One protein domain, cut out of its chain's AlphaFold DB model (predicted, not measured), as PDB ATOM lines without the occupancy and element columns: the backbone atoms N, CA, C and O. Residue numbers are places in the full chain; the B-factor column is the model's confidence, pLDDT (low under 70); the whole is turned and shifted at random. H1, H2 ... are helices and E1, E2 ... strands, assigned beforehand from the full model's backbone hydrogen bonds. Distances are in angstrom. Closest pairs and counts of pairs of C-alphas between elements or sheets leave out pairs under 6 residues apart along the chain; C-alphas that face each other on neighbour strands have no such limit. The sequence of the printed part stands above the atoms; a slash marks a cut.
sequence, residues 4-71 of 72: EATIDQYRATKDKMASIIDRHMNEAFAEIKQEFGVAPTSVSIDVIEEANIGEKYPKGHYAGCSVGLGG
ATOM      1  N   GLU A   4     155.418 152.493 118.041       88.00
ATOM      2  CA  GLU A   4     154.797 153.656 118.690       88.00
ATOM      3  C   GLU A   4     153.455 153.309 119.349       88.00
ATOM      4  O   GLU A   4     153.254 153.594 120.526       88.00
ATOM      5  N   ALA A   5     152.581 152.584 118.642       83.31
ATOM      6  CA  ALA A   5     151.285 152.172 119.182       83.31
ATOM      7  C   ALA A   5     151.431 151.246 120.404       83.31
ATOM      8  O   ALA A   5     150.631 151.310 121.337       83.31
ATOM      9  N   THR A   6     152.465 150.401 120.425       84.31
ATOM     10  CA  THR A   6     152.768 149.538 121.575       84.31
ATOM     11  C   THR A   6     153.279 150.343 122.772       84.31
ATOM     12  O   THR A   6     152.880 150.068 123.903       84.31
ATOM     13  N   ILE A   7     154.117 151.361 122.546       87.81
ATOM     14  CA  ILE A   7     154.609 152.255 123.607       87.81
ATOM     15  C   ILE A   7     153.453 153.045 124.230       87.81
ATOM     16  O   ILE A   7     153.366 153.139 125.456       87.81
ATOM     17  N   ASP A   8     152.541 153.566 123.413       90.75
ATOM     18  CA  ASP A   8     151.395 154.336 123.898       90.75
ATOM     19  C   ASP A   8     150.416 153.466 124.692       90.75
ATOM     20  O   ASP A   8     149.958 153.865 125.764       90.75
ATOM     21  N   GLN A   9     150.149 152.238 124.237       85.75
ATOM     22  CA  GLN A   9     149.342 151.273 124.991       85.75
ATOM     23  C   GLN A   9     149.981 150.898 126.330       85.75
ATOM     24  O   GLN A   9     149.279 150.791 127.340       85.75
ATOM     25  N   TYR A  10     151.303 150.717 126.357       85.50
ATOM     26  CA  TYR A  10     152.035 150.444 127.590       85.50
ATOM     27  C   TYR A  10     151.912 151.607 128.582       85.50
ATOM     28  O   TYR A  10     151.554 151.390 129.740       85.50
ATOM     29  N   ARG A  11     152.120 152.849 128.125       88.00
ATOM     30  CA  ARG A  11     151.963 154.057 128.952       88.00
ATOM     31  C   ARG A  11     150.540 154.204 129.482       88.00
ATOM     32  O   ARG A  11     150.358 154.317 130.687       88.00
ATOM     33  N   ALA A  12     149.536 154.078 128.617       90.62
ATOM     34  CA  ALA A  12     148.135 154.166 129.022       90.62
ATOM     35  C   ALA A  12     147.745 153.080 130.039       90.62
ATOM     36  O   ALA A  12     146.924 153.312 130.926       90.62
ATOM     37  N   THR A  13     148.327 151.885 129.926       87.12
ATOM     38  CA  THR A  13     148.129 150.810 130.906       87.12
ATOM     39  C   THR A  13     148.781 151.154 132.241       87.12
ATOM     40  O   THR A  13     148.150 150.979 133.281       87.12
ATOM     41  N   LYS A  14     150.004 151.694 132.218       84.00
ATOM     42  CA  LYS A  14     150.707 152.150 133.421       84.00
ATOM     43  C   LYS A  14     149.919 153.239 134.154       84.00
ATOM     44  O   LYS A  14     149.750 153.136 135.365       84.00
ATOM     45  N   ASP A  15     149.374 154.213 133.431       86.62
ATOM     46  CA  ASP A  15     148.585 155.302 134.021       86.62
ATOM     47  C   ASP A  15     147.277 154.787 134.638       86.62
ATOM     48  O   ASP A  15     146.900 155.173 135.744       86.62
ATOM     49  N   LYS A  16     146.606 153.840 133.967       89.38
ATOM     50  CA  LYS A  16     145.426 153.165 134.528       89.38
ATOM     51  C   LYS A  16     145.765 152.413 135.810       89.38
ATOM     52  O   LYS A  16     145.035 152.542 136.789       89.38
ATOM     53  N   MET A  17     146.864 151.660 135.827       83.75
ATOM     54  CA  MET A  17     147.312 150.950 137.029       83.75
ATOM     55  C   MET A  17     147.621 151.922 138.171       83.75
ATOM     56  O   MET A  17     147.150 151.696 139.281       83.75
ATOM     57  N   ALA A  18     148.322 153.024 137.888       82.19
ATOM     58  CA  ALA A  18     148.606 154.062 138.876       82.19
ATOM     59  C   ALA A  18     147.313 154.629 139.483       82.19
ATOM     60  O   ALA A  18     147.157 154.608 140.697       82.19
ATOM     61  N   SER A  19     146.325 154.994 138.657       87.06
ATOM     62  CA  SER A  19     145.049 155.527 139.160       87.06
ATOM     63  C   SER A  19     144.274 154.557 140.065       87.06
ATOM     64  O   SER A  19     143.616 154.985 141.014       87.06
ATOM     65  N   ILE A  20     144.351 153.248 139.796       88.31
ATOM     66  CA  ILE A  20     143.716 152.222 140.634       88.31
ATOM     67  C   ILE A  20     144.419 152.144 141.990       88.31
ATOM     68  O   ILE A  20     143.745 152.106 143.019       88.31
ATOM     69  N   ILE A  21     145.755 152.133 141.982       85.38
ATOM     70  CA  ILE A  21     146.574 152.098 143.197       85.38
ATOM     71  C   ILE A  21     146.305 153.347 144.036       85.38
ATOM     72  O   ILE A  21     145.956 153.221 145.206       85.38
ATOM     73  N   ASP A  22     146.368 154.535 143.434       85.94
ATOM     74  CA  ASP A  22     146.163 155.808 144.127       85.94
ATOM     75  C   ASP A  22     144.796 155.875 144.806       85.94
ATOM     76  O   ASP A  22     144.684 156.320 145.948       85.94
ATOM     77  N   ARG A  23     143.740 155.404 144.133       89.44
ATOM     78  CA  ARG A  23     142.401 155.357 144.725       89.44
ATOM     79  C   ARG A  23     142.381 154.494 145.986       89.44
ATOM     80  O   ARG A  23     141.945 154.970 147.029       89.44
ATOM     81  N   HIS A  24     142.869 153.259 145.898       89.69
ATOM     82  CA  HIS A  24     142.836 152.332 147.028       89.69
ATOM     83  C   HIS A  24     143.741 152.772 148.183       89.69
ATOM     84  O   HIS A  24     143.370 152.616 149.342       89.69
ATOM     85  N   MET A  25     144.892 153.381 147.887       86.12
ATOM     86  CA  MET A  25     145.769 153.948 148.915       86.12
ATOM     87  C   MET A  25     145.105 155.115 149.652       86.12
ATOM     88  O   MET A  25     145.173 155.181 150.877       86.12
ATOM     89  N   ASN A  26     144.420 156.005 148.930       88.62
ATOM     90  CA  ASN A  26     143.693 157.118 149.542       88.62
ATOM     91  C   ASN A  26     142.529 156.643 150.420       88.62
ATOM     92  O   ASN A  26     142.336 157.182 151.508       88.62
ATOM     93  N   GLU A  27     141.775 155.637 149.966       91.56
ATOM     94  CA  GLU A  27     140.716 154.997 150.758       91.56
ATOM     95  C   GLU A  27     141.296 154.428 152.065       91.56
ATOM     96  O   GLU A  27     140.843 154.794 153.149       91.56
ATOM     97  N   ALA A  28     142.378 153.650 151.978       88.31
ATOM     98  CA  ALA A  28     143.037 153.069 153.147       88.31
ATOM     99  C   ALA A  28     143.594 154.131 154.114       88.31
ATOM    100  O   ALA A  28     143.447 154.011 155.328       88.31
ATOM    101  N   PHE A  29     144.216 155.202 153.611       89.25
ATOM    102  CA  PHE A  29     144.720 156.278 154.472       89.25
ATOM    103  C   PHE A  29     143.595 157.052 155.154       89.25
ATOM    104  O   PHE A  29     143.750 157.457 156.306       89.25
ATOM    105  N   ALA A  30     142.467 157.259 154.472       90.75
ATOM    106  CA  ALA A  30     141.301 157.892 155.074       90.75
ATOM    107  C   ALA A  30     140.743 157.045 156.227       90.75
ATOM    108  O   ALA A  30     140.470 157.596 157.295       90.75
ATOM    109  N   GLU A  31     140.649 155.724 156.044       92.69
ATOM    110  CA  GLU A  31     140.239 154.780 157.091       92.69
ATOM    111  C   GLU A  31     141.193 154.821 158.294       92.69
ATOM    112  O   GLU A  31     140.751 155.039 159.422       92.69
ATOM    113  N   ILE A  32     142.509 154.738 158.061       87.44
ATOM    114  CA  ILE A  32     143.522 154.803 159.129       87.44
ATOM    115  C   ILE A  32     143.439 156.139 159.880       87.44
ATOM    116  O   ILE A  32     143.465 156.167 161.110       87.44
ATOM    117  N   LYS A  33     143.276 157.264 159.171       90.06
ATOM    118  CA  LYS A  33     143.110 158.576 159.809       90.06
ATOM    119  C   LYS A  33     141.850 158.639 160.664       90.06
ATOM    120  O   LYS A  33     141.871 159.259 161.725       90.06
ATOM    121  N   GLN A  34     140.752 158.055 160.192       93.25
ATOM    122  CA  GLN A  34     139.492 158.033 160.924       93.25
ATOM    123  C   GLN A  34     139.606 157.205 162.209       93.25
ATOM    124  O   GLN A  34     139.067 157.615 163.234       93.25
ATOM    125  N   GLU A  35     140.313 156.075 162.162       93.50
ATOM    126  CA  GLU A  35     140.468 155.168 163.301       93.50
ATOM    127  C   GLU A  35     141.521 155.653 164.311       93.50
ATOM    128  O   GLU A  35     141.288 155.603 165.518       93.50
ATOM    129  N   PHE A  36     142.655 156.177 163.837       90.44
ATOM    130  CA  PHE A  36     143.826 156.471 164.674       90.44
ATOM    131  C   PHE A  36     144.160 157.967 164.792       90.44
ATOM    132  O   PHE A  36     145.099 158.340 165.493       90.44
ATOM    133  N   GLY A  37     143.418 158.848 164.112       88.62
ATOM    134  CA  GLY A  37     143.616 160.305 164.128       88.62
ATOM    135  C   GLY A  37     144.800 160.808 163.290       88.62
ATOM    136  O   GLY A  37     144.902 162.006 163.022       88.62
ATOM    137  N   VAL A  38     145.665 159.905 162.829       86.69
ATOM    138  CA  VAL A  38     146.829 160.172 161.978       86.69
ATOM    139  C   VAL A  38     146.872 159.147 160.849       86.69
ATOM    140  O   VAL A  38     146.479 158.002 161.046       86.69
ATOM    141  N   ALA A  39     147.331 159.554 159.667       84.75
ATOM    142  CA  ALA A  39     147.572 158.649 158.547       84.75
ATOM    143  C   ALA A  39     149.037 158.723 158.102       84.75
ATOM    144  O   ALA A  39     149.640 159.795 158.205       84.75
ATOM    145  N   PRO A  40     149.595 157.619 157.578       78.94
ATOM    146  CA  PRO A  40     150.882 157.637 156.898       78.94
ATOM    147  C   PRO A  40     150.875 158.650 155.749       78.94
ATOM    148  O   PRO A  40     149.864 158.833 155.071       78.94
ATOM    149  N   THR A  41     152.016 159.287 155.504       79.19
ATOM    150  CA  THR A  41     152.215 160.169 154.342       79.19
ATOM    151  C   THR A  41     152.872 159.433 153.181       79.19
ATOM    152  O   THR A  41     152.832 159.898 152.043       79.19
ATOM    153  N   SER A  42     153.467 158.273 153.456       73.81
ATOM    154  CA  SER A  42     154.142 157.448 152.468       73.81
ATOM    155  C   SER A  42     154.009 155.969 152.806       73.81
ATOM    156  O   SER A  42     153.994 155.572 153.973       73.81
ATOM    157  N   VAL A  43     153.920 155.152 151.759       69.00
ATOM    158  CA  VAL A  43     153.984 153.695 151.857       69.00
ATOM    159  C   VAL A  43     154.957 153.191 150.816       69.00
ATOM    160  O   VAL A  43     154.825 153.496 149.633       69.00
ATOM    161  N   SER A  44     155.944 152.428 151.269       67.94
ATOM    162  CA  SER A  44     156.897 151.744 150.407       67.94
ATOM    163  C   SER A  44     156.612 150.253 150.446       67.94
ATOM    164  O   SER A  44     156.603 149.652 151.523       67.94
ATOM    165  N   ILE A  45     156.403 149.669 149.274       64.75
ATOM    166  CA  ILE A  45     156.316 148.223 149.108       64.75
ATOM    167  C   ILE A  45     157.618 147.776 148.459       64.75
ATOM    168  O   ILE A  45     157.914 148.189 147.339       64.75
ATOM    169  N   ASP A  46     158.380 146.954 149.170       58.47
ATOM    170  CA  ASP A  46     159.570 146.306 148.634       58.47
ATOM    171  C   ASP A  46     159.265 144.828 148.388       58.47
ATOM    172  O   ASP A  46     158.833 144.100 149.289       58.47
ATOM    173  N   VAL A  47     159.439 144.404 147.141       58.81
ATOM    174  CA  VAL A  47     159.241 143.020 146.718       58.81
ATOM    175  C   VAL A  47     160.620 142.410 146.562       58.81
ATOM    176  O   VAL A  47     161.317 142.665 145.581       58.81
ATOM    177  N   ILE A  48     161.006 141.591 147.536       59.12
ATOM    178  CA  ILE A  48     162.287 140.898 147.500       59.12
ATOM    179  C   ILE A  48     162.079 139.589 146.737       59.12
ATOM    180  O   ILE A  48     161.468 138.636 147.229       59.12
ATOM    181  N   GLU A  49     162.574 139.554 145.502       55.81
ATOM    182  CA  GLU A  49     162.698 138.319 144.734       55.81
ATOM    183  C   GLU A  49     163.932 137.551 145.238       55.81
ATOM    184  O   GLU A  49     165.059 137.851 144.845       55.81
ATOM    185  N   GLU A  50     163.751 136.563 146.124       55.75
ATOM    186  CA  GLU A  50     164.844 135.638 146.449       55.75
ATOM    187  C   GLU A  50     164.858 134.470 145.458       55.75
ATOM    188  O   GLU A  50     163.919 133.680 145.354       55.75
ATOM    189  N   ALA A  51     165.976 134.334 144.748       52.62
ATOM    190  CA  ALA A  51     166.314 133.133 144.002       52.62
ATOM    191  C   ALA A  51     167.325 132.312 144.811       52.62
ATOM    192  O   ALA A  51     168.394 132.802 145.174       52.62
ATOM    193  N   ASN A  52     167.015 131.040 145.073       56.44
ATOM    194  CA  ASN A  52     167.964 130.130 145.706       56.44
ATOM    195  C   ASN A  52     169.144 129.874 144.747       56.44
ATOM    196  O   ASN A  52     168.943 129.413 143.624       56.44
ATOM    197  N   ILE A  53     170.379 130.137 145.194       57.91
ATOM    198  CA  ILE A  53     171.621 130.094 144.383       57.91
ATOM    199  C   ILE A  53     171.862 128.738 143.676       57.91
ATOM    200  O   ILE A  53     172.628 128.664 142.715       57.91
ATOM    201  N   GLY A  54     171.204 127.658 144.112       59.47
ATOM    202  CA  GLY A  54     171.320 126.321 143.518       59.47
ATOM    203  C   GLY A  54     170.420 126.038 142.305       59.47
ATOM    204  O   GLY A  54     170.610 125.014 141.647       59.47
ATOM    205  N   GLU A  55     169.447 126.894 141.983       56.09
ATOM    206  CA  GLU A  55     168.531 126.643 140.867       56.09
ATOM    207  C   GLU A  55     169.071 127.216 139.552       56.09
ATOM    208  O   GLU A  55     169.172 128.420 139.356       56.09
ATOM    209  N   LYS A  56     169.383 126.326 138.601       51.22
ATOM    210  CA  LYS A  56     169.894 126.679 137.261       51.22
ATOM    211  C   LYS A  56     168.893 127.490 136.414       51.22
ATOM    212  O   LYS A  56     169.288 128.110 135.432       51.22
ATOM    213  N   TYR A  57     167.617 127.472 136.800       51.81
ATOM    214  CA  TYR A  57     166.533 128.282 136.243       51.81
ATOM    215  C   TYR A  57     165.610 128.708 137.391       51.81
ATOM    216  O   TYR A  57     164.602 128.035 137.622       51.81
ATOM    217  N   PRO A  58     165.945 129.768 138.143       51.09
ATOM    218  CA  PRO A  58     165.118 130.194 139.255       51.09
ATOM    219  C   PRO A  58     163.829 130.773 138.676       51.09
ATOM    220  O   PRO A  58     163.808 131.853 138.084       51.09
ATOM    221  N   LYS A  59     162.735 130.021 138.782       47.34
ATOM    222  CA  LYS A  59     161.404 130.594 138.592       47.34
ATOM    223  C   LYS A  59     161.157 131.417 139.845       47.34
ATOM    224  O   LYS A  59     160.906 130.821 140.881       47.34
ATOM    225  N   GLY A  60     161.327 132.738 139.748       46.88
ATOM    226  CA  GLY A  60     161.256 133.682 140.868       46.88
ATOM    227  C   GLY A  60     160.130 133.333 141.836       46.88
ATOM    228  O   GLY A  60     158.953 133.557 141.552       46.88
ATOM    229  N   HIS A  61     160.497 132.721 142.957       45.44
ATOM    230  CA  HIS A  61     159.592 132.534 144.069       45.44
ATOM    231  C   HIS A  61     159.539 133.885 144.785       45.44
ATOM    232  O   HIS A  61     160.557 134.377 145.261       45.44
ATOM    233  N   TYR A  62     158.360 134.512 144.811       50.56
ATOM    234  CA  TYR A  62     158.109 135.700 145.630       50.56
ATOM    235  C   TYR A  62     158.377 135.327 147.095       50.56
ATOM    236  O   TYR A  62     157.588 134.597 147.694       50.56
ATOM    237  N   ALA A  63     159.511 135.766 147.642       50.12
ATOM    238  CA  ALA A  63     159.981 135.342 148.962       50.12
ATOM    239  C   ALA A  63     159.513 136.268 150.092       50.12
ATOM    240  O   ALA A  63     159.485 135.869 151.254       50.12
ATOM    241  N   GLY A  64     159.057 137.474 149.764       52.25
ATOM    242  CA  GLY A  64     158.463 138.365 150.746       52.25
ATOM    243  C   GLY A  64     158.026 139.687 150.141       52.25
ATOM    244  O   GLY A  64     158.622 140.192 149.191       52.25
ATOM    245  N   CYS A  65     156.966 140.240 150.716       48.97
ATOM    246  CA  CYS A  65     156.545 141.615 150.512       48.97
ATOM    247  C   CYS A  65     156.798 142.346 151.832       48.97
ATOM    248  O   CYS A  65     156.223 141.970 152.856       48.97
ATOM    249  N   SER A  66     157.688 143.336 151.826       49.44
ATOM    250  CA  SER A  66     157.897 144.227 152.966       49.44
ATOM    251  C   SER A  66     157.086 145.495 152.743       49.44
ATOM    252  O   SER A  66     157.249 146.170 151.727       49.44
ATOM    253  N   VAL A  67     156.198 145.813 153.685       55.38
ATOM    254  CA  VAL A  67     155.399 147.042 153.653       55.38
ATOM    255  C   VAL A  67     155.897 147.961 154.757       55.38
ATOM    256  O   VAL A  67     155.748 147.665 155.941       55.38
ATOM    257  N   GLY A  68     156.497 149.079 154.357       62.22
ATOM    258  CA  GLY A  68     156.888 150.165 155.248       62.22
ATOM    259  C   GLY A  68     155.857 151.286 155.200       62.22
ATOM    260  O   GLY A  68     155.486 151.733 154.116       62.22
ATOM    261  N   LEU A  69     155.409 151.749 156.368       64.31
ATOM    262  CA  LEU A  69     154.585 152.951 156.510       64.31
ATOM    263  C   LEU A  69     155.465 154.066 157.088       64.31
ATOM    264  O   LEU A  69     156.103 153.864 158.121       64.31
ATOM    265  N   GLY A  70     155.510 155.225 156.434       56.31
ATOM    266  CA  GLY A  70     156.264 156.400 156.878       56.31
ATOM    267  C   GLY A  70     155.360 157.616 157.080       56.31
ATOM    268  O   GLY A  70     154.402 157.818 156.329       56.31
ATOM    269  N   GLY A  71     155.674 158.432 158.085       61.38
ATOM    270  CA  GLY A  71     155.014 159.698 158.416       61.38
ATOM    271  C   GLY A  71     156.017 160.680 159.030       61.38
ATOM    272  O   GLY A  71     157.086 160.243 159.458       61.38
TER     273      GLY A  71
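AT A GLANCE: This is residues 4 to 71 of the 72 residues of an uncharacterized protein of Halomonas sp. N3-2A (UniProt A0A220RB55). A two-stranded hairpin, E1 and E2, and one long helix, H1, make a loose, flat V whose corner is the tight link at residues 37 to 41. Residues 4 to 24 of H1 stick out free. The printed part has 68 residues, with one named helix and two named strands in the order H1, E1, E2 along the chain; the class is mixed, helices and strands, and the sheet of E1 and E2 is antiparallel. It is extended, with a radius of gyration of the C-alphas of 17.4 A and spans of 50 by 38 by 15 A.

IN THESE COORDINATES: Find C-alpha 42 at (154.142, 157.448, 152.468); there E1, residues 42 to 50, begins and runs 25.0 A. E2, residues 61 to 70, runs 27.3 A to C-alpha 70 at (156.264, 156.400, 156.878). H1, residues 4 to 36, starts at (154.797, 153.656, 118.690) and runs 47.4 A.

HOW THE PARTS SIT: In the hairpin, E1 and E2 are antiparallel at 161 degrees; look for N 46 and O 66, 2.9 A apart, within hydrogen-bond range. H1 and E2 are apart. In H1 every O i to N i+4 pair is within hydrogen-bond range.

THE WHOLE: The C-alphas of Gly 37 and Lys 56 are the two farthest apart, 50.4 A. The printed part has no cut and no long link. Residues 43 to 71 have pLDDT under 70.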